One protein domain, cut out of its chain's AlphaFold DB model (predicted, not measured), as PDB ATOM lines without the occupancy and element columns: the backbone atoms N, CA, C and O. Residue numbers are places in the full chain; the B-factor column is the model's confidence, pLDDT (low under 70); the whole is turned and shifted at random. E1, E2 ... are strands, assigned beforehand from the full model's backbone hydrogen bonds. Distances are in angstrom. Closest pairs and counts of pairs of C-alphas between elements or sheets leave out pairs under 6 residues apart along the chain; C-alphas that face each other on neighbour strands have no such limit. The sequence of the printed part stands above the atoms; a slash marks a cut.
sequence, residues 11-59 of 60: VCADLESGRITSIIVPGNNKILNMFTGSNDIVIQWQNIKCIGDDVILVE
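AT A GLANCE: This is residues 11 to 59 of the 60 residues of the protein "Sporulation protein YlmC/YmxH family" of Clostridium sp. CAG:571 (UniProt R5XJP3). A small three-stranded sheet, E1, E2 and E3, has a separate hairpin, E4 and E5, set off to one side of it, while the long loop between E2 and E3 extends from one end, its residues 30 to 36 sticking out. The 49 printed residues have no named helix and five named strands in the order E1 to E5; both sheets, E1 - E2 - E3 and E4 - E5, are antiparallel. The class is all strand, though 20 of the 49 residues are in named elements. The whole is loose and elongated, with a radius of gyration of the C-alphas of 13.5 A and spans of 40 by 25 by 16 A.

HOW THE PARTS SIT: E1, residues 11 to 13, and E2, residues 20 to 25, form a hairpin at 160 degrees, with N 12 and O 22 within hydrogen-bond range at 2.8 A. E2 and E3, residues 41 to 44, form another at 156 degrees, with N 25 and O 41 at 2.9 A. E1, E2 and E3 make a meander, each strand the antiparallel neighbour of the one before; E2 is the inner strand. E4, residues 48 to 51, and E5, residues 56 to 58, form a hairpin at 170 degrees, with N 49 and O 57 at 2.8 A. E3 and E4 meet only through their link. The closest C-alphas of E3 and E5, those of Ile 43 and Val 58, are 7.8 A apart. E1 and E2 are apart from E4 and E5.

IN THESE COORDINATES: E1 begins at C-alpha 11, (196.763, 109.669, 189.880), and spans 6.5 A. E2 spans 14.6 A, E3 9.6 A and E4 7.5 A. E5 spans 6.4 A and ends at C-alpha 58, (194.068, 114.752, 203.230).

THE WHOLE: The C-alphas farthest apart, those of Ser 17 and Met 34, are 40.3 A apart. The printed part has no cut. The link from E2 to E3, residues 26 to 40, is long. The model's pLDDT is under 70 at residues 28 to 38.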
ATOM      1  N   VAL A  11     197.680 110.580 189.193       96.56
ATOM      2  CA  VAL A  11     196.763 109.669 189.880       96.56
ATOM      3  C   VAL A  11     197.089 108.219 189.531       96.56
ATOM      4  O   VAL A  11     197.256 107.852 188.370       96.56
ATOM      5  N   CYS A  12     197.127 107.354 190.539       97.31
ATOM      6  CA  CYS A  12     197.196 105.915 190.319       97.31
ATOM      7  C   CYS A  12     195.786 105.337 190.300       97.31
ATOM      8  O   CYS A  12     194.952 105.684 191.137       97.31
ATOM      9  N   ALA A  13     195.538 104.414 189.377       98.00
ATOM     10  CA  ALA A  13     194.286 103.685 189.297       98.00
ATOM     11  C   ALA A  13     194.545 102.182 189.217       98.00
ATOM     12  O   ALA A  13     195.510 101.726 188.601       98.00
ATOM     13  N   ASP A  14     193.650 101.417 189.825       97.81
ATOM     14  CA  ASP A  14     193.544  99.992 189.576       97.81
ATOM     15  C   ASP A  14     192.998  99.771 188.158       97.81
ATOM     16  O   ASP A  14     191.913 100.246 187.815       97.81
ATOM     17  N   LEU A  15     193.765  99.076 187.316       95.75
ATOM     18  CA  LEU A  15     193.463  98.955 185.886       95.75
ATOM     19  C   LEU A  15     192.294  98.009 185.588       95.75
ATOM     20  O   LEU A  15     191.723  98.077 184.503       95.75
ATOM     21  N   GLU A  16     191.941  97.132 186.524       97.94
ATOM     22  CA  GLU A  16     190.830  96.196 186.359       97.94
ATOM     23  C   GLU A  16     189.491  96.847 186.730       97.94
ATOM     24  O   GLU A  16     188.526  96.782 185.971       97.94
ATOM     25  N   SER A  17     189.432  97.517 187.882       97.62
ATOM     26  CA  SER A  17     188.215  98.151 188.399       97.62
ATOM     27  C   SER A  17     188.033  99.609 187.974       97.62
ATOM     28  O   SER A  17     186.939 100.153 188.134       97.62
ATOM     29  N   GLY A  18     189.090 100.260 187.481       96.44
ATOM     30  CA  GLY A  18     189.106 101.685 187.138       96.44
ATOM     31  C   GLY A  18     189.061 102.623 188.350       96.44
ATOM     32  O   GLY A  18     188.833 103.823 188.189       96.44
ATOM     33  N   ARG A  19     189.228 102.105 189.573       97.69
ATOM     34  CA  ARG A  19     189.179 102.908 190.804       97.69
ATOM     35  C   ARG A  19     190.509 103.607 191.048       97.69
ATOM     36  O   ARG A  19     191.557 102.973 190.968       97.69
ATOM     37  N   ILE A  20     190.458 104.884 191.420       97.62
ATOM     38  CA  ILE A  20     191.646 105.620 191.868       97.62
ATOM     39  C   ILE A  20     192.110 105.036 193.208       97.62
ATOM     40  O   ILE A  20     191.300 104.811 194.108       97.62
ATOM     41  N   THR A  21     193.407 104.769 193.325       98.12
ATOM     42  CA  THR A  21     194.038 104.167 194.509       98.12
ATOM     43  C   THR A  21     194.904 105.158 195.273       98.12
ATOM     44  O   THR A  21     195.002 105.061 196.495       98.12
ATOM     45  N   SER A  22     195.483 106.145 194.591       97.44
ATOM     46  CA  SER A  22     196.279 107.198 195.218       97.44
ATOM     47  C   SER A  22     196.442 108.411 194.307       97.44
ATOM     48  O   SER A  22     196.296 108.307 193.091       97.44
ATOM     49  N   ILE A  23     196.793 109.548 194.901       96.50
ATOM     50  CA  ILE A  23     197.252 110.751 194.200       96.50
ATOM     51  C   ILE A  23     198.733 110.990 194.512       96.50
ATOM     52  O   ILE A  23     199.209 110.633 195.592       96.50
ATOM     53  N   ILE A  24     199.458 111.580 193.569       94.69
ATOM     54  CA  ILE A  24     200.884 111.890 193.690       94.69
ATOM     55  C   ILE A  24     201.043 113.411 193.749       94.69
ATOM     56  O   ILE A  24     200.522 114.118 192.888       94.69
ATOM     57  N   VAL A  25     201.750 113.917 194.760       92.69
ATOM     58  CA  VAL A  25     202.013 115.354 194.982       92.69
ATOM     59  C   VAL A  25     203.518 115.592 195.170       92.69
ATOM     60  O   VAL A  25     204.229 114.674 195.585       92.69
ATOM     61  N   PRO A  26     204.059 116.785 194.853       87.50
ATOM     62  CA  PRO A  26     205.490 117.048 195.008       87.50
ATOM     63  C   PRO A  26     205.920 116.977 196.475       87.50
ATOM     64  O   PRO A  26     205.308 117.587 197.348       87.50
ATOM     65  N   GLY A  27     207.029 116.293 196.759       75.50
ATOM     66  CA  GLY A  27     207.630 116.334 198.091       75.50
ATOM     67  C   GLY A  27     208.240 117.695 198.394       75.50
ATOM     68  O   GLY A  27     209.242 118.093 197.796       75.50
ATOM     69  N   ASN A  28     207.673 118.409 199.362       63.06
ATOM     70  CA  ASN A  28     208.113 119.751 199.728       63.06
ATOM     71  C   ASN A  28     209.193 119.731 200.824       63.06
ATOM     72  O   ASN A  28     209.038 120.329 201.881       63.06
ATOM     73  N   ASN A  29     210.333 119.077 200.583       55.25
ATOM     74  CA  ASN A  29     211.479 119.174 201.497       55.25
ATOM     75  C   ASN A  29     212.382 120.352 201.123       55.25
ATOM     76  O   ASN A  29     213.544 120.188 200.752       55.25
ATOM     77  N   LYS A  30     211.851 121.570 201.272       51.62
ATOM     78  CA  LYS A  30     212.585 122.820 201.016       51.62
ATOM     79  C   LYS A  30     213.722 123.105 202.010       51.62
ATOM     80  O   LYS A  30     214.418 124.099 201.835       51.62
ATOM     81  N   ILE A  31     213.929 122.275 203.041       52.03
ATOM     82  CA  ILE A  31     214.870 122.592 204.136       52.03
ATOM     83  C   ILE A  31     215.968 121.531 204.372       52.03
ATOM     84  O   ILE A  31     216.949 121.863 205.029       52.03
ATOM     85  N   LEU A  32     215.913 120.303 203.819       51.78
ATOM     86  CA  LEU A  32     216.832 119.243 204.297       51.78
ATOM     87  C   LEU A  32     217.684 118.434 203.312       51.78
ATOM     88  O   LEU A  32     218.631 117.824 203.795       51.78
ATOM     89  N   ASN A  33     217.481 118.424 201.991       45.75
ATOM     90  CA  ASN A  33     218.197 117.438 201.158       45.75
ATOM     91  C   ASN A  33     218.932 118.035 199.951       45.75
ATOM     92  O   ASN A  33     218.461 117.990 198.823       45.75
ATOM     93  N   MET A  34     220.184 118.439 200.176       51.69
ATOM     94  CA  MET A  34     221.208 118.602 199.131       51.69
ATOM     95  C   MET A  34     221.640 117.252 198.500       51.69
ATOM     96  O   MET A  34     222.593 117.232 197.734       51.69
ATOM     97  N   PHE A  35     220.988 116.114 198.806       55.88
ATOM     98  CA  PHE A  35     221.492 114.787 198.406       55.88
ATOM     99  C   PHE A  35     220.470 113.660 198.161       55.88
ATOM    100  O   PHE A  35     220.881 112.509 198.043       55.88
ATOM    101  N   THR A  36     219.169 113.915 198.016       46.22
ATOM    102  CA  THR A  36     218.249 112.834 197.603       46.22
ATOM    103  C   THR A  36     217.295 113.357 196.552       46.22
ATOM    104  O   THR A  36     216.794 114.467 196.700       46.22
ATOM    105  N   GLY A  37     217.078 112.579 195.490       52.03
ATOM    106  CA  GLY A  37     216.191 112.930 194.384       52.03
ATOM    107  C   GLY A  37     214.829 113.433 194.860       52.03
ATOM    108  O   GLY A  37     214.390 113.118 195.966       52.03
ATOM    109  N   SER A  38     214.203 114.252 194.023       57.12
ATOM    110  CA  SER A  38     212.817 114.704 194.132       57.12
ATOM    111  C   SER A  38     211.906 113.533 194.512       57.12
ATOM    112  O   SER A  38     211.573 112.709 193.668       57.12
ATOM    113  N   ASN A  39     211.585 113.417 195.802       73.44
ATOM    114  CA  ASN A  39     210.744 112.347 196.320       73.44
ATOM    115  C   ASN A  39     209.306 112.839 196.271       73.44
ATOM    116  O   ASN A  39     208.908 113.629 197.124       73.44
ATOM    117  N   ASP A  40     208.544 112.398 195.281       85.62
ATOM    118  CA  ASP A  40     207.105 112.628 195.273       85.62
ATOM    119  C   ASP A  40     206.441 111.914 196.461       85.62
ATOM    120  O   ASP A  40     206.885 110.854 196.915       85.62
ATOM    121  N   ILE A  41     205.376 112.513 196.981       89.25
ATOM    122  CA  ILE A  41     204.567 111.956 198.062       89.25
ATOM    123  C   ILE A  41     203.374 111.249 197.429       89.25
ATOM    124  O   ILE A  41     202.643 111.829 196.626       89.25
ATOM    125  N   VAL A  42     203.157 109.997 197.825       93.50
ATOM    126  CA  VAL A  42     201.999 109.204 197.404       93.50
ATOM    127  C   VAL A  42     200.960 109.226 198.518       93.50
ATOM    128  O   VAL A  42     201.176 108.650 199.585       93.50
ATOM    129  N   ILE A  43     199.822 109.869 198.269       94.88
ATOM    130  CA  ILE A  43     198.699 109.932 199.208       94.88
ATOM    131  C   ILE A  43     197.665 108.892 198.792       94.88
ATOM    132  O   ILE A  43     197.063 108.977 197.722       94.88
ATOM    133  N   GLN A  44     197.459 107.898 199.649       97.31
ATOM    134  CA  GLN A  44     196.513 106.815 199.404       97.31
ATOM    135  C   GLN A  44     195.060 107.307 199.455       97.31
ATOM    136  O   GLN A  44     194.727 108.201 200.232       97.31
ATOM    137  N   TRP A  45     194.171 106.699 198.668       97.06
ATOM    138  CA  TRP A  45     192.786 107.161 198.533       97.06
ATOM    139  C   TRP A  45     192.015 107.170 199.864       97.06
ATOM    140  O   TRP A  45     191.219 108.072 200.103       97.06
ATOM    141  N   GLN A  46     192.290 106.231 200.778       96.81
ATOM    142  CA  GLN A  46     191.666 106.198 202.111       96.81
ATOM    143  C   GLN A  46     192.019 107.400 203.002       96.81
ATOM    144  O   GLN A  46     191.331 107.653 203.991       96.81
ATOM    145  N   ASN A  47     193.083 108.127 202.660       96.25
ATOM    146  CA  ASN A  47     193.529 109.308 203.389       96.25
ATOM    147  C   ASN A  47     192.876 110.593 202.864       96.25
ATOM    148  O   ASN A  47     192.998 111.636 203.504       96.25
ATOM    149  N   ILE A  48     192.158 110.538 201.737       96.19
ATOM    150  CA  ILE A  48     191.396 111.672 201.214       96.19
ATOM    151  C   ILE A  48     190.113 111.826 202.031       96.19
ATOM    152  O   ILE A  48     189.264 110.935 202.070       96.19
ATOM    153  N   LYS A  49     189.962 112.977 202.687       96.62
ATOM    154  CA  LYS A  49     188.786 113.307 203.505       96.62
ATOM    155  C   LYS A  49     187.704 113.992 202.693       96.62
ATOM    156  O   LYS A  49     186.527 113.674 202.851       96.62
ATOM    157  N   CYS A  50     188.094 114.928 201.833       95.94
ATOM    158  CA  CYS A  50     187.187 115.581 200.902       95.94
ATOM    159  C   CYS A  50     187.928 116.082 199.659       95.94
ATOM    160  O   CYS A  50     189.121 116.379 199.703       95.94
ATOM    161  N   ILE A  51     187.189 116.175 198.557       96.69
ATOM    162  CA  ILE A  51     187.623 116.784 197.301       96.69
ATOM    163  C   ILE A  51     186.682 117.964 197.073       96.69
ATOM    164  O   ILE A  51     185.491 117.760 196.839       96.69
ATOM    165  N   GLY A  52     187.195 119.178 197.240       96.00
ATOM    166  CA  GLY A  52     186.520 120.400 196.815       96.00
ATOM    167  C   GLY A  52     186.903 120.766 195.383       96.00
ATOM    168  O   GLY A  52     187.731 120.097 194.766       96.00
ATOM    169  N   ASP A  53     186.327 121.855 194.877       95.69
ATOM    170  CA  ASP A  53     186.624 122.341 193.522       95.69
ATOM    171  C   ASP A  53     188.078 122.828 193.383       95.69
ATOM    172  O   ASP A  53     188.698 122.627 192.342       95.69
ATOM    173  N   ASP A  54     188.640 123.408 194.452       93.12
ATOM    174  CA  ASP A  54     189.992 123.988 194.454       93.12
ATOM    175  C   ASP A  54     191.007 123.211 195.309       93.12
ATOM    176  O   ASP A  54     192.213 123.299 195.074       93.12
ATOM    177  N   VAL A  55     190.548 122.480 196.332       94.06
ATOM    178  CA  VAL A  55     191.430 121.864 197.334       94.06
ATOM    179  C   VAL A  55     191.006 120.442 197.675       94.06
ATOM    180  O   VAL A  55     189.818 120.133 197.783       94.06
ATOM    181  N   ILE A  56     191.995 119.582 197.900       95.19
ATOM    182  CA  ILE A  56     191.799 118.223 198.404       95.19
ATOM    183  C   ILE A  56     192.305 118.188 199.843       95.19
ATOM    184  O   ILE A  56     193.476 118.463 200.095       95.19
ATOM    185  N   LEU A  57     191.429 117.836 200.783       95.19
ATOM    186  CA  LEU A  57     191.819 117.651 202.177       95.19
ATOM    187  C   LEU A  57     192.259 116.209 202.399       95.19
ATOM    188  O   LEU A  57     191.520 115.267 202.096       95.19
ATOM    189  N   VAL A  58     193.440 116.050 202.984       93.88
ATOM    190  CA  VAL A  58     194.068 114.752 203.230       93.88
ATOM    191  C   VAL A  58     194.547 114.649 204.675       93.88
ATOM    192  O   VAL A  58     194.865 115.656 205.306       93.88
ATOM    193  N   GLU A  59     194.595 113.430 205.202       90.75
ATOM    194  CA  GLU A  59     195.210 113.111 206.495       90.75
ATOM    195  C   GLU A  59     196.438 112.223 206.244       90.75
ATOM    196  O   GLU A  59     196.290 111.091 205.779       90.75
TER     197      GLU A  59